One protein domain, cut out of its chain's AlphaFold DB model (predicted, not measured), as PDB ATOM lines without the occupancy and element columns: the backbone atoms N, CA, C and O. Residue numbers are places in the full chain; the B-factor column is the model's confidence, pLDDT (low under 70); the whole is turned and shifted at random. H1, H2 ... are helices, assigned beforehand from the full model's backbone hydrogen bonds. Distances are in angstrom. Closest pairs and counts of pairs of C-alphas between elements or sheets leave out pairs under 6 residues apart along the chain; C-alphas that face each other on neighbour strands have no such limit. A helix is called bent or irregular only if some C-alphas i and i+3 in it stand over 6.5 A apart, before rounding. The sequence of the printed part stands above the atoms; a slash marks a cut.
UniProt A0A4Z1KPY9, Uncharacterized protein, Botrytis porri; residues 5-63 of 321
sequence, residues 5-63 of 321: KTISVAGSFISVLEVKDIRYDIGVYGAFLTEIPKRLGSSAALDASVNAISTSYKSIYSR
ATOM      1  N   LYS A   5      42.230  17.799 116.232       83.19
ATOM      2  CA  LYS A   5      42.990  18.924 115.671       83.19
ATOM      3  C   LYS A   5      42.491  19.328 114.277       83.19
ATOM      4  O   LYS A   5      42.256  20.507 114.050       83.19
ATOM      5  N   THR A   6      42.278  18.372 113.373       85.50
ATOM      6  CA  THR A   6      41.767  18.632 112.015       85.50
ATOM      7  C   THR A   6      40.357  19.226 112.057       85.50
ATOM      8  O   THR A   6      40.068  20.163 111.318       85.50
ATOM      9  N   ILE A   7      39.501  18.760 112.976       87.25
ATOM     10  CA  ILE A   7      38.153  19.321 113.180       87.25
ATOM     11  C   ILE A   7      38.232  20.786 113.638       87.25
ATOM     12  O   ILE A   7      37.513  21.638 113.118       87.25
ATOM     13  N   SER A   8      39.133  21.102 114.572       89.12
ATOM     14  CA  SER A   8      39.340  22.473 115.053       89.12
ATOM     15  C   SER A   8      39.864  23.415 113.957       89.12
ATOM     16  O   SER A   8      39.382  24.547 113.836       89.12
ATOM     17  N   VAL A   9      40.800  22.943 113.125       90.50
ATOM     18  CA  VAL A   9      41.311  23.694 111.965       90.50
ATOM     19  C   VAL A   9      40.194  23.939 110.949       90.50
ATOM     20  O   VAL A   9      40.015  25.072 110.509       90.50
ATOM     21  N   ALA A  10      39.395  22.914 110.636       91.69
ATOM     22  CA  ALA A  10      38.264  23.034 109.718       91.69
ATOM     23  C   ALA A  10      37.243  24.069 110.203       91.69
ATOM     24  O   ALA A  10      36.886  24.967 109.446       91.69
ATOM     25  N   GLY A  11      36.824  23.996 111.472       92.19
ATOM     26  CA  GLY A  11      35.884  24.959 112.052       92.19
ATOM     27  C   GLY A  11      36.415  26.394 112.026       92.19
ATOM     28  O   GLY A  11      35.695  27.320 111.656       92.19
ATOM     29  N   SER A  12      37.703  26.579 112.336       92.50
ATOM     30  CA  SER A  12      38.349  27.894 112.267       92.50
ATOM     31  C   SER A  12      38.365  28.443 110.841       92.50
ATOM     32  O   SER A  12      38.065  29.615 110.634       92.50
ATOM     33  N   PHE A  13      38.674  27.616 109.845       94.94
ATOM     34  CA  PHE A  13      38.704  28.055 108.452       94.94
ATOM     35  C   PHE A  13      37.310  28.325 107.882       94.94
ATOM     36  O   PHE A  13      37.122  29.325 107.197       94.94
ATOM     37  N   ILE A  14      36.312  27.508 108.229       94.88
ATOM     38  CA  ILE A  14      34.909  27.751 107.859       94.88
ATOM     39  C   ILE A  14      34.443  29.112 108.384       94.88
ATOM     40  O   ILE A  14      33.864  29.881 107.624       94.88
ATOM     41  N   SER A  15      34.785  29.469 109.628       93.25
ATOM     42  CA  SER A  15      34.425  30.786 110.175       93.25
ATOM     43  C   SER A  15      35.016  31.958 109.380       93.25
ATOM     44  O   SER A  15      34.400  33.014 109.292       93.25
ATOM     45  N   VAL A  16      36.187  31.763 108.759       93.88
ATOM     46  CA  VAL A  16      36.804  32.755 107.866       93.88
ATOM     47  C   VAL A  16      36.049  32.834 106.536       93.88
ATOM     48  O   VAL A  16      35.790  33.929 106.048       93.88
ATOM     49  N   LEU A  17      35.662  31.690 105.961       93.25
ATOM     50  CA  LEU A  17      34.891  31.627 104.709       93.25
ATOM     51  C   LEU A  17      33.485  32.236 104.836       93.25
ATOM     52  O   LEU A  17      32.892  32.658 103.845       93.25
ATOM     53  N   GLU A  18      32.924  32.266 106.042       93.25
ATOM     54  CA  GLU A  18      31.587  32.806 106.295       93.25
ATOM     55  C   GLU A  18      31.550  34.334 106.419       93.25
ATOM     56  O   GLU A  18      30.457  34.910 106.444       93.25
ATOM     57  N   VAL A  19      32.705  35.009 106.439       90.94
ATOM     58  CA  VAL A  19      32.773  36.470 106.545       90.94
ATOM     59  C   VAL A  19      32.126  37.130 105.328       90.94
ATOM     60  O   VAL A  19      32.545  36.943 104.191       90.94
ATOM     61  N   LYS A  20      31.077  37.925 105.579       87.12
ATOM     62  CA  LYS A  20      30.279  38.607 104.540       87.12
ATOM     63  C   LYS A  20      30.713  40.038 104.255       87.12
ATOM     64  O   LYS A  20      30.233  40.641 103.297       87.12
ATOM     65  N   ASP A  21      31.582  40.598 105.091       88.31
ATOM     66  CA  ASP A  21      32.171  41.903 104.819       88.31
ATOM     67  C   ASP A  21      33.122  41.774 103.627       88.31
ATOM     68  O   ASP A  21      34.170  41.142 103.735       88.31
ATOM     69  N   ILE A  22      32.760  42.389 102.499       84.31
ATOM     70  CA  ILE A  22      33.503  42.322 101.231       84.31
ATOM     71  C   ILE A  22      34.979  42.723 101.369       84.31
ATOM     72  O   ILE A  22      35.822  42.266 100.604       84.31
ATOM     73  N   ARG A  23      35.307  43.547 102.369       87.31
ATOM     74  CA  ARG A  23      36.676  43.970 102.687       87.31
ATOM     75  C   ARG A  23      37.570  42.825 103.149       87.31
ATOM     76  O   ARG A  23      38.781  42.848 102.924       87.31
ATOM     77  N   TYR A  24      36.968  41.856 103.830       90.06
ATOM     78  CA  TYR A  24      37.649  40.751 104.492       90.06
ATOM     79  C   TYR A  24      37.195  39.380 103.970       90.06
ATOM     80  O   TYR A  24      37.638  38.359 104.489       90.06
ATOM     81  N   ASP A  25      36.341  39.328 102.954       89.88
ATOM     82  CA  ASP A  25      35.954  38.084 102.297       89.88
ATOM     83  C   ASP A  25      37.167  37.484 101.566       89.88
ATOM     84  O   ASP A  25      37.662  38.044 100.589       89.88
ATOM     85  N   ILE A  26      37.665  36.330 102.027       89.56
ATOM     86  CA  ILE A  26      38.798  35.646 101.380       89.56
ATOM     87  C   ILE A  26      38.413  35.018 100.037       89.56
ATOM     88  O   ILE A  26      39.290  34.717  99.229       89.56
ATOM     89  N   GLY A  27      37.115  34.872  99.758       87.62
ATOM     90  CA  GLY A  27      36.597  34.386  98.486       87.62
ATOM     91  C   GLY A  27      36.959  35.285  97.304       87.62
ATOM     92  O   GLY A  27      36.817  34.859  96.157       87.62
ATOM     93  N   VAL A  28      37.461  36.504  97.525       84.69
ATOM     94  CA  VAL A  28      38.034  37.347  96.459       84.69
ATOM     95  C   VAL A  28      39.193  36.665  95.726       84.69
ATOM     96  O   VAL A  28      39.384  36.926  94.542       84.69
ATOM     97  N   TYR A  29      39.907  35.745  96.386       86.44
ATOM     98  CA  TYR A  29      41.024  35.006  95.795       86.44
ATOM     99  C   TYR A  29      40.606  33.753  95.018       86.44
ATOM    100  O   TYR A  29      41.451  33.174  94.343       86.44
ATOM    101  N   GLY A  30      39.339  33.338  95.088       87.50
ATOM    102  CA  GLY A  30      38.809  32.192  94.344       87.50
ATOM    103  C   GLY A  30      37.744  31.422  95.123       87.50
ATOM    104  O   GLY A  30      37.818  31.297  96.346       87.50
ATOM    105  N   ALA A  31      36.748  30.889  94.414       88.00
ATOM    106  CA  ALA A  31      35.707  30.055  95.003       88.00
ATOM    107  C   ALA A  31      36.247  28.681  95.426       88.00
ATOM    108  O   ALA A  31      35.723  28.105  96.371       88.00
ATOM    109  N   PHE A  32      37.348  28.197  94.836       91.31
ATOM    110  CA  PHE A  32      38.015  26.950  95.235       91.31
ATOM    111  C   PHE A  32      38.294  26.852  96.749       91.31
ATOM    112  O   PHE A  32      38.358  25.749  97.293       91.31
ATOM    113  N   LEU A  33      38.427  27.988  97.447       93.06
ATOM    114  CA  LEU A  33      38.613  28.044  98.897       93.06
ATOM    115  C   LEU A  33      37.460  27.381  99.673       93.06
ATOM    116  O   LEU A  33      37.707  26.793 100.726       93.06
ATOM    117  N   THR A  34      36.229  27.383  99.147       93.25
ATOM    118  CA  THR A  34      35.070  26.706  99.768       93.25
ATOM    119  C   THR A  34      35.202  25.186  99.743       93.25
ATOM    120  O   THR A  34      34.594  24.492 100.553       93.25
ATOM    121  N   GLU A  35      36.039  24.660  98.851       94.12
ATOM    122  CA  GLU A  35      36.278  23.230  98.669       94.12
ATOM    123  C   GLU A  35      37.459  22.716  99.506       94.12
ATOM    124  O   GLU A  35      37.746  21.517  99.498       94.12
ATOM    125  N   ILE A  36      38.164  23.593 100.223       94.44
ATOM    126  CA  ILE A  36      39.303  23.227 101.074       94.44
ATOM    127  C   ILE A  36      38.880  22.476 102.350       94.44
ATOM    128  O   ILE A  36      39.523  21.467 102.647       94.44
ATOM    129  N   PRO A  37      37.808  22.852 103.087       94.81
ATOM    130  CA  PRO A  37      37.405  22.140 104.303       94.81
ATOM    131  C   PRO A  37      37.219  20.631 104.107       94.81
ATOM    132  O   PRO A  37      37.697  19.843 104.919       94.81
ATOM    133  N   LYS A  38      36.595  20.209 102.997       93.31
ATOM    134  CA  LYS A  38      36.373  18.784 102.687       93.31
ATOM    135  C   LYS A  38      37.656  18.011 102.346       93.31
ATOM    136  O   LYS A  38      37.623  16.788 102.270       93.31
ATOM    137  N   ARG A  39      38.771  18.713 102.112       92.19
ATOM    138  CA  ARG A  39      40.086  18.135 101.793       92.19
ATOM    139  C   ARG A  39      41.001  18.044 103.022       92.19
ATOM    140  O   ARG A  39      42.049  17.405 102.933       92.19
ATOM    141  N   LEU A  40      40.635  18.647 104.155       93.38
ATOM    142  CA  LEU A  40      41.427  18.590 105.388       93.38
ATOM    143  C   LEU A  40      41.575  17.154 105.914       93.38
ATOM    144  O   LEU A  40      40.693  16.312 105.752       93.38
ATOM    145  N   GLY A  41      42.718  16.871 106.535       90.94
ATOM    146  CA  GLY A  41      43.117  15.543 107.001       90.94
ATOM    147  C   GLY A  41      43.731  14.649 105.920       90.94
ATOM    148  O   GLY A  41      44.265  13.593 106.250       90.94
ATOM    149  N   SER A  42      43.704  15.061 104.647       92.06
ATOM    150  CA  SER A  42      44.386  14.341 103.559       92.06
ATOM    151  C   SER A  42      45.898  14.580 103.532       92.06
ATOM    152  O   SER A  42      46.646  13.752 103.018       92.06
ATOM    153  N   SER A  43      46.359  15.707 104.082       91.19
ATOM    154  CA  SER A  43      47.766  16.101 104.083       91.19
ATOM    155  C   SER A  43      48.085  16.988 105.280       91.19
ATOM    156  O   SER A  43      47.429  18.003 105.507       91.19
ATOM    157  N   ALA A  44      49.155  16.652 106.006       90.31
ATOM    158  CA  ALA A  44      49.644  17.474 107.111       90.31
ATOM    159  C   ALA A  44      50.063  18.883 106.649       90.31
ATOM    160  O   ALA A  44      49.879  19.849 107.387       90.31
ATOM    161  N   ALA A  45      50.589  19.011 105.424       88.25
ATOM    162  CA  ALA A  45      50.970  20.300 104.851       88.25
ATOM    163  C   ALA A  45      49.744  21.168 104.527       88.25
ATOM    164  O   ALA A  45      49.762  22.375 104.781       88.25
ATOM    165  N   LEU A  46      48.664  20.558 104.024       91.44
ATOM    166  CA  LEU A  46      47.401  21.260 103.790       91.44
ATOM    167  C   LEU A  46      46.800  21.744 105.114       91.44
ATOM    168  O   LEU A  46      46.492  22.925 105.243       91.44
ATOM    169  N   ASP A  47      46.711  20.865 106.115       91.44
ATOM    170  CA  ASP A  47      46.187  21.207 107.443       91.44
ATOM    171  C   ASP A  47      47.000  22.337 108.097       91.44
ATOM    172  O   ASP A  47      46.429  23.269 108.669       91.44
ATOM    173  N   ALA A  48      48.333  22.298 107.980       90.50
ATOM    174  CA  ALA A  48      49.209  23.353 108.482       90.50
ATOM    175  C   ALA A  48      48.994  24.690 107.752       90.50
ATOM    176  O   ALA A  48      48.893  25.728 108.408       90.50
ATOM    177  N   SER A  49      48.870  24.664 106.421       90.44
ATOM    178  CA  SER A  49      48.642  25.861 105.597       90.44
ATOM    179  C   SER A  49      47.303  26.520 105.927       90.44
ATOM    180  O   SER A  49      47.234  27.728 106.146       90.44
ATOM    181  N   VAL A  50      46.241  25.720 106.047       93.31
ATOM    182  CA  VAL A  50      44.906  26.203 106.416       93.31
ATOM    183  C   VAL A  50      44.909  26.794 107.824       93.31
ATOM    184  O   VAL A  50      44.388  27.888 108.031       93.31
ATOM    185  N   ASN A  51      45.570  26.138 108.782       90.94
ATOM    186  CA  ASN A  51      45.711  26.673 110.133       90.94
ATOM    187  C   ASN A  51      46.484  28.008 110.166       90.94
ATOM    188  O   ASN A  51      46.101  28.930 110.893       90.94
ATOM    189  N   ALA A  52      47.555  28.130 109.374       88.81
ATOM    190  CA  ALA A  52      48.335  29.361 109.260       88.81
ATOM    191  C   ALA A  52      47.501  30.510 108.673       88.81
ATOM    192  O   ALA A  52      47.526  31.619 109.217       88.81
ATOM    193  N   ILE A  53      46.709  30.240 107.628       88.88
ATOM    194  CA  ILE A  53      45.780  31.215 107.039       88.88
ATOM    195  C   ILE A  53      44.722  31.628 108.064       88.88
ATOM    196  O   ILE A  53      44.568  32.820 108.310       88.88
ATOM    197  N   SER A  54      44.043  30.683 108.722       90.88
ATOM    198  CA  SER A  54      43.028  30.993 109.741       90.88
ATOM    199  C   SER A  54      43.579  31.832 110.895       90.88
ATOM    200  O   SER A  54      42.896  32.719 111.405       90.88
ATOM    201  N   THR A  55      44.821  31.576 111.306       86.75
ATOM    202  CA  THR A  55      45.481  32.338 112.373       86.75
ATOM    203  C   THR A  55      45.862  33.742 111.902       86.75
ATOM    204  O   THR A  55      45.583  34.723 112.591       86.75
ATOM    205  N   SER A  56      46.451  33.855 110.710       82.25
ATOM    206  CA  SER A  56      46.862  35.141 110.132       82.25
ATOM    207  C   SER A  56      45.662  36.021 109.790       82.25
ATOM    208  O   SER A  56      45.702  37.229 110.007       82.25
ATOM    209  N   TYR A  57      44.558  35.414 109.351       86.88
ATOM    210  CA  TYR A  57      43.314  36.112 109.061       86.88
ATOM    211  C   TYR A  57      42.794  36.889 110.267       86.88
ATOM    212  O   TYR A  57      42.378  38.033 110.114       86.88
ATOM    213  N   LYS A  58      42.885  36.322 111.479       81.94
ATOM    214  CA  LYS A  58      42.487  37.036 112.703       81.94
ATOM    215  C   LYS A  58      43.233  38.356 112.840       81.94
ATOM    216  O   LYS A  58      42.603  39.354 113.149       81.94
ATOM    217  N   SER A  59      44.534  38.358 112.545       80.00
ATOM    218  CA  SER A  59      45.378  39.556 112.619       80.00
ATOM    219  C   SER A  59      44.999  40.598 111.562       80.00
ATOM    220  O   SER A  59      44.933  41.785 111.873       80.00
ATOM    221  N   ILE A  60      44.687  40.160 110.336       81.56
ATOM    222  CA  ILE A  60      44.192  41.034 109.259       81.56
ATOM    223  C   ILE A  60      42.842  41.647 109.653       81.56
ATOM    224  O   ILE A  60      42.653  42.858 109.550       81.56
ATOM    225  N   TYR A  61      41.920  40.822 110.152       81.62
ATOM    226  CA  TYR A  61      40.578  41.240 110.544       81.62
ATOM    227  C   TYR A  61      40.596  42.224 111.723       81.62
ATOM    228  O   TYR A  61      39.861  43.209 111.723       81.62
ATOM    229  N   SER A  62      41.474  42.009 112.710       79.19
ATOM    230  CA  SER A  62      41.669  42.930 113.838       79.19
ATOM    231  C   SER A  62      42.602  44.104 113.534       79.19
ATOM    232  O   SER A  62      42.823  44.929 114.419       79.19
ATOM    233  N   ARG A  63      43.161  44.197 112.315       72.38
ATOM    234  CA  ARG A  63      44.178  45.190 111.913       72.38
ATOM    235  C   ARG A  63      45.375  45.263 112.867       72.38
ATOM    236  O   ARG A  63      45.961  46.319 113.089       72.38
TER     237      ARG A  63
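Overview. This is residues 5 to 63 of the 321 residues of an uncharacterized protein of Botrytis porri (UniProt A0A4Z1KPY9). Two longer helices, H1 and H4, lie side by side, tilted to each other and running the same way, and the stretch between them, residues 18 to 43, returns along one side of the pair from the end of H1 to the start of H4. That returning stretch is mostly loop and holds two very short helices, H2 near the end of H1 and then H3. The printed part has 59 residues, with four named helices in the order H1, H2, H3, H4 and no named strand, and its class is all helix. It is compact, with a radius of gyration of the C-alphas of 11.0 A, and spans 31 by 22 by 15 A along its three main axes.

Arrangement. H1, residues 5 to 17, touches H4, residues 44 to 61, with 13 pairs of C-alphas within 8 A. Their closest C-alphas, those of Phe 13 and Ser 54, are 5.4 A apart. They run the same way at a steep tilt of 42 degrees, with their centres 9.3 A apart. H2, residues 26 to 29, only just touches H1, and only at the corner by their link, with 3 pairs of C-alphas within 8 A; of H1, residues 16 to 17 alone take part. The closest C-alphas there are those of Leu 17 and Ile 26, 6.5 A apart. H3, residues 31 to 35, and H2 also only just touch, only at the corner by their link, with 3 pairs within 8 A; the closest C-alphas are those of Gly 27 and Leu 33, 6.7 A apart. H1 and H3 are close but not clearly touching, with the C-alphas of Leu 17 and Thr 34 the closest at 7.0 A. H4 is apart from H2 and from H3. Each O i to N i+4 pair is within hydrogen-bond range in H1, and 12 of 14 are in H4; H3 has 0 of 1 but 2 of 2 O i to N i+3 pairs within range, and H2 is too short for an O i to N i+4 pair.

Along the chain. H1 begins at C-alpha 5, at (42.990, 18.924, 115.671), and runs 18.6 A from first to last C-alpha, ending at C-alpha 17, at (34.891, 31.627, 104.709). H2 is neither bent nor irregular, but only just: C-alphas 26 and 29 are 6.0 A apart. H3 measures 7.8 A from C-alpha 31 to C-alpha 35. H4, the longest helix with 18 residues, measures 25.7 A from C-alpha 44 to C-alpha 61, which is at (40.578, 41.240, 110.544).

Size, cuts and confidence. The two C-alphas farthest apart, those of Ser 42 and Arg 63, are 32.0 A from each other. The printed part has no cut. The link from H2 to H3 is tight, the links from H1 to H2 and from H3 to H4 are short, and no link is long. The mean pLDDT of the printed part is 89.1, and no printed residue is under 70.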